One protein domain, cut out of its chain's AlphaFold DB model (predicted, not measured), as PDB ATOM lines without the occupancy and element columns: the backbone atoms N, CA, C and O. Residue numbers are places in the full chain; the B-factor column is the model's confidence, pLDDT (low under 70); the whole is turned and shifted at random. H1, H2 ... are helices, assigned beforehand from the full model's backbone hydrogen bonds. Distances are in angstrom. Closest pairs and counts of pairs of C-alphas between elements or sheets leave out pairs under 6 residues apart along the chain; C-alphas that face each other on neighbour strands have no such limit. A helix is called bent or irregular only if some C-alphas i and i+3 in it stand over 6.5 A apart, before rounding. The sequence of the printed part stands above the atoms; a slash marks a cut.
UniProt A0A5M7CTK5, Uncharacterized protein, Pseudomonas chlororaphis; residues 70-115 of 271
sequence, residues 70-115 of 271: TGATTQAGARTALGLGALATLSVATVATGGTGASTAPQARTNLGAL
ATOM      1  N   THR A  70     185.307 160.240 171.255       92.75
ATOM      2  CA  THR A  70     185.370 161.578 171.884       92.75
ATOM      3  C   THR A  70     184.442 162.614 171.239       92.75
ATOM      4  O   THR A  70     184.332 163.732 171.733       92.75
ATOM      5  N   GLY A  71     183.820 162.281 170.100       89.62
ATOM      6  CA  GLY A  71     183.021 163.214 169.293       89.62
ATOM      7  C   GLY A  71     183.833 164.310 168.583       89.62
ATOM      8  O   GLY A  71     183.256 165.149 167.895       89.62
ATOM      9  N   ALA A  72     185.162 164.320 168.723       95.38
ATOM     10  CA  ALA A  72     186.037 165.316 168.120       95.38
ATOM     11  C   ALA A  72     186.557 164.870 166.750       95.38
ATOM     12  O   ALA A  72     186.876 163.708 166.547       95.38
ATOM     13  N   THR A  73     186.738 165.812 165.824       94.75
ATOM     14  CA  THR A  73     187.350 165.559 164.504       94.75
ATOM     15  C   THR A  73     188.811 166.011 164.418       94.75
ATOM     16  O   THR A  73     189.477 165.773 163.414       94.75
ATOM     17  N   THR A  74     189.337 166.639 165.474       94.44
ATOM     18  CA  THR A  74     190.713 167.151 165.552       94.44
ATOM     19  C   THR A  74     191.436 166.597 166.777       94.44
ATOM     20  O   THR A  74     190.814 166.307 167.800       94.44
ATOM     21  N   GLN A  75     192.770 166.492 166.713       94.62
ATOM     22  CA  GLN A  75     193.583 166.037 167.852       94.62
ATOM     23  C   GLN A  75     193.386 166.923 169.092       94.62
ATOM     24  O   GLN A  75     193.329 166.418 170.210       94.62
ATOM     25  N   ALA A  76     193.270 168.242 168.895       94.06
ATOM     26  CA  ALA A  76     193.024 169.189 169.980       94.06
ATOM     27  C   ALA A  76     191.668 168.937 170.651       94.06
ATOM     28  O   ALA A  76     191.614 168.838 171.873       94.06
ATOM     29  N   GLY A  77     190.604 168.747 169.862       94.25
ATOM     30  CA  GLY A  77     189.281 168.423 170.392       94.25
ATOM     31  C   GLY A  77     189.265 167.107 171.171       94.25
ATOM     32  O   GLY A  77     188.693 167.055 172.255       94.25
ATOM     33  N   ALA A  78     189.955 166.073 170.677       95.88
ATOM     34  CA  ALA A  78     190.041 164.787 171.368       95.88
ATOM     35  C   ALA A  78     190.743 164.912 172.732       95.88
ATOM     36  O   ALA A  78     190.259 164.370 173.723       95.88
ATOM     37  N   ARG A  79     191.840 165.679 172.820       96.19
ATOM     38  CA  ARG A  79     192.520 165.949 174.101       96.19
ATOM     39  C   ARG A  79     191.638 166.720 175.083       96.19
ATOM     40  O   ARG A  79     191.652 166.398 176.269       96.19
ATOM     41  N   THR A  80     190.874 167.703 174.600       94.69
ATOM     42  CA  THR A  80     189.911 168.455 175.421       94.69
ATOM     43  C   THR A  80     188.811 167.543 175.957       94.69
ATOM     44  O   THR A  80     188.531 167.581 177.150       94.69
ATOM     45  N   ALA A  81     188.234 166.685 175.110       94.56
ATOM     46  CA  ALA A  81     187.186 165.742 175.504       94.56
ATOM     47  C   ALA A  81     187.662 164.713 176.545       94.56
ATOM     48  O   ALA A  81     186.885 164.291 177.394       94.56
ATOM     49  N   LEU A  82     188.945 164.341 176.507       94.69
ATOM     50  CA  LEU A  82     189.580 163.459 177.493       94.69
ATOM     51  C   LEU A  82     190.079 164.193 178.754       94.69
ATOM     52  O   LEU A  82     190.588 163.546 179.665       94.69
ATOM     53  N   GLY A  83     189.982 165.525 178.818       94.94
ATOM     54  CA  GLY A  83     190.423 166.313 179.975       94.94
ATOM     55  C   GLY A  83     191.943 166.381 180.176       94.94
ATOM     56  O   GLY A  83     192.398 166.656 181.280       94.94
ATOM     57  N   LEU A  84     192.748 166.148 179.131       92.00
ATOM     58  CA  LEU A  84     194.209 165.985 179.261       92.00
ATOM     59  C   LEU A  84     194.991 167.307 179.443       92.00
ATOM     60  O   LEU A  84     196.176 167.286 179.777       92.00
ATOM     61  N   GLY A  85     194.352 168.460 179.226       89.94
ATOM     62  CA  GLY A  85     194.964 169.784 179.400       89.94
ATOM     63  C   GLY A  85     196.131 170.090 178.446       89.94
ATOM     64  O   GLY A  85     196.344 169.416 177.437       89.94
ATOM     65  N   ALA A  86     196.890 171.148 178.754       87.06
ATOM     66  CA  ALA A  86     197.967 171.655 177.892       87.06
ATOM     67  C   ALA A  86     199.263 170.820 177.939       87.06
ATOM     68  O   ALA A  86     200.048 170.852 176.993       87.06
ATOM     69  N   LEU A  87     199.493 170.045 179.008       88.12
ATOM     70  CA  LEU A  87     200.690 169.197 179.133       88.12
ATOM     71  C   LEU A  87     200.725 168.077 178.083       88.12
ATOM     72  O   LEU A  87     201.803 167.638 177.695       88.12
ATOM     73  N   ALA A  88     199.564 167.665 177.571       92.62
ATOM     74  CA  ALA A  88     199.421 166.563 176.625       92.62
ATOM     75  C   ALA A  88     200.068 166.795 175.244       92.62
ATOM     76  O   ALA A  88     200.073 165.887 174.415       92.62
ATOM     77  N   THR A  89     200.582 167.996 174.964       92.38
ATOM     78  CA  THR A  89     201.276 168.319 173.705       92.38
ATOM     79  C   THR A  89     202.765 168.597 173.870       92.38
ATOM     80  O   THR A  89     203.444 168.829 172.874       92.38
ATOM     81  N   LEU A  90     203.283 168.622 175.098       91.56
ATOM     82  CA  LEU A  90     204.681 168.956 175.352       91.56
ATOM     83  C   LEU A  90     205.555 167.703 175.267       91.56
ATOM     84  O   LEU A  90     205.296 166.715 175.945       91.56
ATOM     85  N   SER A  91     206.630 167.762 174.479       91.69
ATOM     86  CA  SER A  91     207.645 166.695 174.448       91.69
ATOM     87  C   SER A  91     208.547 166.704 175.685       91.69
ATOM     88  O   SER A  91     209.116 165.677 176.039       91.69
ATOM     89  N   VAL A  92     208.694 167.866 176.331       89.19
ATOM     90  CA  VAL A  92     209.504 168.074 177.537       89.19
ATOM     91  C   VAL A  92     208.760 169.026 178.469       89.19
ATOM     92  O   VAL A  92     208.220 170.042 178.024       89.19
ATOM     93  N   ALA A  93     208.746 168.726 179.769       89.00
ATOM     94  CA  ALA A  93     208.217 169.637 180.775       89.00
ATOM     95  C   ALA A  93     209.197 170.801 180.996       89.00
ATOM     96  O   ALA A  93     210.334 170.606 181.421       89.00
ATOM     97  N   THR A  94     208.754 172.023 180.704       91.06
ATOM     98  CA  THR A  94     209.507 173.247 181.018       91.06
ATOM     99  C   THR A  94     209.395 173.594 182.503       91.06
ATOM    100  O   THR A  94     208.541 173.048 183.199       91.06
ATOM    101  N   VAL A  95     210.184 174.565 182.983       93.06
ATOM    102  CA  VAL A  95     210.055 175.090 184.357       93.06
ATOM    103  C   VAL A  95     208.619 175.546 184.650       93.06
ATOM    104  O   VAL A  95     208.046 175.123 185.649       93.06
ATOM    105  N   ALA A  96     208.007 176.298 183.728       90.19
ATOM    106  CA  ALA A  96     206.646 176.821 183.870       90.19
ATOM    107  C   ALA A  96     205.567 175.730 183.997       90.19
ATOM    108  O   ALA A  96     204.495 175.973 184.544       90.19
ATOM    109  N   THR A  97     205.844 174.523 183.501       89.56
ATOM    110  CA  THR A  97     204.910 173.386 183.501       89.56
ATOM    111  C   THR A  97     205.383 172.233 184.389       89.56
ATOM    112  O   THR A  97     204.768 171.173 184.390       89.56
ATOM    113  N   GLY A  98     206.480 172.415 185.128       88.88
ATOM    114  CA  GLY A  98     207.190 171.362 185.860       88.88
ATOM    115  C   GLY A  98     206.620 171.042 187.241       88.88
ATOM    116  O   GLY A  98     207.333 170.493 188.072       88.88
ATOM    117  N   GLY A  99     205.376 171.439 187.528       90.19
ATOM    118  CA  GLY A  99     204.697 171.140 188.796       90.19
ATOM    119  C   GLY A  99     205.195 171.921 190.019       90.19
ATOM    120  O   GLY A  99     204.604 171.805 191.085       90.19
ATOM    121  N   THR A 100     206.227 172.756 189.884       93.75
ATOM    122  CA  THR A 100     206.764 173.571 190.988       93.75
ATOM    123  C   THR A 100     205.998 174.874 191.206       93.75
ATOM    124  O   THR A 100     206.264 175.565 192.180       93.75
ATOM    125  N   GLY A 101     205.084 175.260 190.308       92.31
ATOM    126  CA  GLY A 101     204.399 176.562 190.355       92.31
ATOM    127  C   GLY A 101     205.303 177.764 190.038       92.31
ATOM    128  O   GLY A 101     204.908 178.904 190.262       92.31
ATOM    129  N   ALA A 102     206.514 177.529 189.529       95.31
ATOM    130  CA  ALA A 102     207.487 178.562 189.197       95.31
ATOM    131  C   ALA A 102     207.565 178.807 187.685       95.31
ATOM    132  O   ALA A 102     207.518 177.869 186.898       95.31
ATOM    133  N   SER A 103     207.775 180.058 187.270       93.19
ATOM    134  CA  SER A 103     208.069 180.424 185.873       93.19
ATOM    135  C   SER A 103     209.559 180.680 185.608       93.19
ATOM    136  O   SER A 103     209.961 180.834 184.457       93.19
ATOM    137  N   THR A 104     210.396 180.694 186.654       92.88
ATOM    138  CA  THR A 104     211.848 180.909 186.570       92.88
ATOM    139  C   THR A 104     212.608 179.777 187.257       92.88
ATOM    140  O   THR A 104     212.140 179.197 188.238       92.88
ATOM    141  N   ALA A 105     213.803 179.451 186.754       92.00
ATOM    142  CA  ALA A 105     214.629 178.393 187.337       92.00
ATOM    143  C   ALA A 105     214.999 178.643 188.817       92.00
ATOM    144  O   ALA A 105     214.932 177.684 189.584       92.00
ATOM    145  N   PRO A 106     215.341 179.877 189.263       89.69
ATOM    146  CA  PRO A 106     215.594 180.143 190.679       89.69
ATOM    147  C   PRO A 106     214.394 179.815 191.569       89.69
ATOM    148  O   PRO A 106     214.547 179.061 192.524       89.69
ATOM    149  N   GLN A 107     213.193 180.276 191.209       91.56
ATOM    150  CA  GLN A 107     211.993 179.998 191.999       91.56
ATOM    151  C   GLN A 107     211.648 178.501 192.010       91.56
ATOM    152  O   GLN A 107     211.230 177.970 193.035       91.56
ATOM    153  N   ALA A 108     211.852 177.798 190.890       95.50
ATOM    154  CA  ALA A 108     211.626 176.356 190.822       95.50
ATOM    155  C   ALA A 108     212.543 175.594 191.784       95.50
ATOM    156  O   ALA A 108     212.089 174.677 192.464       95.50
ATOM    157  N   ARG A 109     213.815 176.003 191.877       92.50
ATOM    158  CA  ARG A 109     214.766 175.444 192.842       92.50
ATOM    159  C   ARG A 109     214.344 175.732 194.279       92.50
ATOM    160  O   ARG A 109     214.302 174.797 195.068       92.50
ATOM    161  N   THR A 110     213.930 176.965 194.585       90.62
ATOM    162  CA  THR A 110     213.381 177.326 195.904       90.62
ATOM    163  C   THR A 110     212.200 176.436 196.290       90.62
ATOM    164  O   THR A 110     212.189 175.887 197.386       90.62
ATOM    165  N   ASN A 111     211.244 176.224 195.382       94.06
ATOM    166  CA  ASN A 111     210.048 175.424 195.663       94.06
ATOM    167  C   ASN A 111     210.351 173.927 195.838       94.06
ATOM    168  O   ASN A 111     209.607 173.231 196.522       94.06
ATOM    169  N   LEU A 112     211.442 173.433 195.246       93.12
ATOM    170  CA  LEU A 112     211.930 172.063 195.428       93.12
ATOM    171  C   LEU A 112     212.877 171.906 196.629       93.12
ATOM    172  O   LEU A 112     213.234 170.781 196.965       93.12
ATOM    173  N   GLY A 113     213.332 173.004 197.244       90.44
ATOM    174  CA  GLY A 113     214.441 172.977 198.205       90.44
ATOM    175  C   GLY A 113     215.782 172.573 197.575       90.44
ATOM    176  O   GLY A 113     216.665 172.074 198.268       90.44
ATOM    177  N   ALA A 114     215.930 172.743 196.260       88.62
ATOM    178  CA  ALA A 114     217.156 172.436 195.535       88.62
ATOM    179  C   ALA A 114     218.131 173.620 195.583       88.62
ATOM    180  O   ALA A 114     217.721 174.775 195.477       88.62
ATOM    181  N   LEU A 115     219.428 173.327 195.681       82.75
ATOM    182  CA  LEU A 115     220.477 174.346 195.658       82.75
ATOM    183  C   LEU A 115     220.682 174.901 194.240       82.75
ATOM    184  O   LEU A 115     220.703 174.158 193.255       82.75
TER     185      LEU A 115
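This is residues 70 to 115 of the 271 residues of an uncharacterized protein of Pseudomonas chlororaphis (UniProt A0A5M7CTK5). What is the shape? A wavy, extended rod strings three separate helices in a row, with H3 near one end, H1 near the other and short H2 between. What builds it? The printed part has 46 residues with named helices H1, H2, H3 in chain order and no named strand; it is all helix, with 19 residues in named elements, under half. How large is it? The radius of gyration of the C-alphas is 14.7 A, and the spans are 47 by 15 by 12 A.

What is near H3, residues 105 to 112? It is apart from H1, residues 75 to 81, and from H2, residues 86 to 89. How do H1 and H2 stand? They are close but not clearly touching; their closest C-alphas, of Arg 79 and Ala 88, are 7.4 A apart. Are the backbones helical? In H1 and H3 every O i to N i+4 pair is within hydrogen-bond range; H2 is too short for one, and its O i to N i+3 pair is not within range.

Where is H3? It runs 10.6 A to C-alpha 112 at (211.930, 172.063, 195.428). Where are the others? H1 starts at C-alpha 75, (193.583, 166.037, 167.852), and spans 10.0 A; H2 is neither bent nor irregular, but only just: C-alphas 86 and 89 are 6.3 A apart.

Which C-alphas are farthest apart? Those of Gly 71 and Leu 115, 47.1 A. Which link is long? H2 to H3, residues 90 to 104; H1 to H2 is tight. Is anything cut or uncertain? The printed part has no cut, and no printed residue is under 70 in pLDDT.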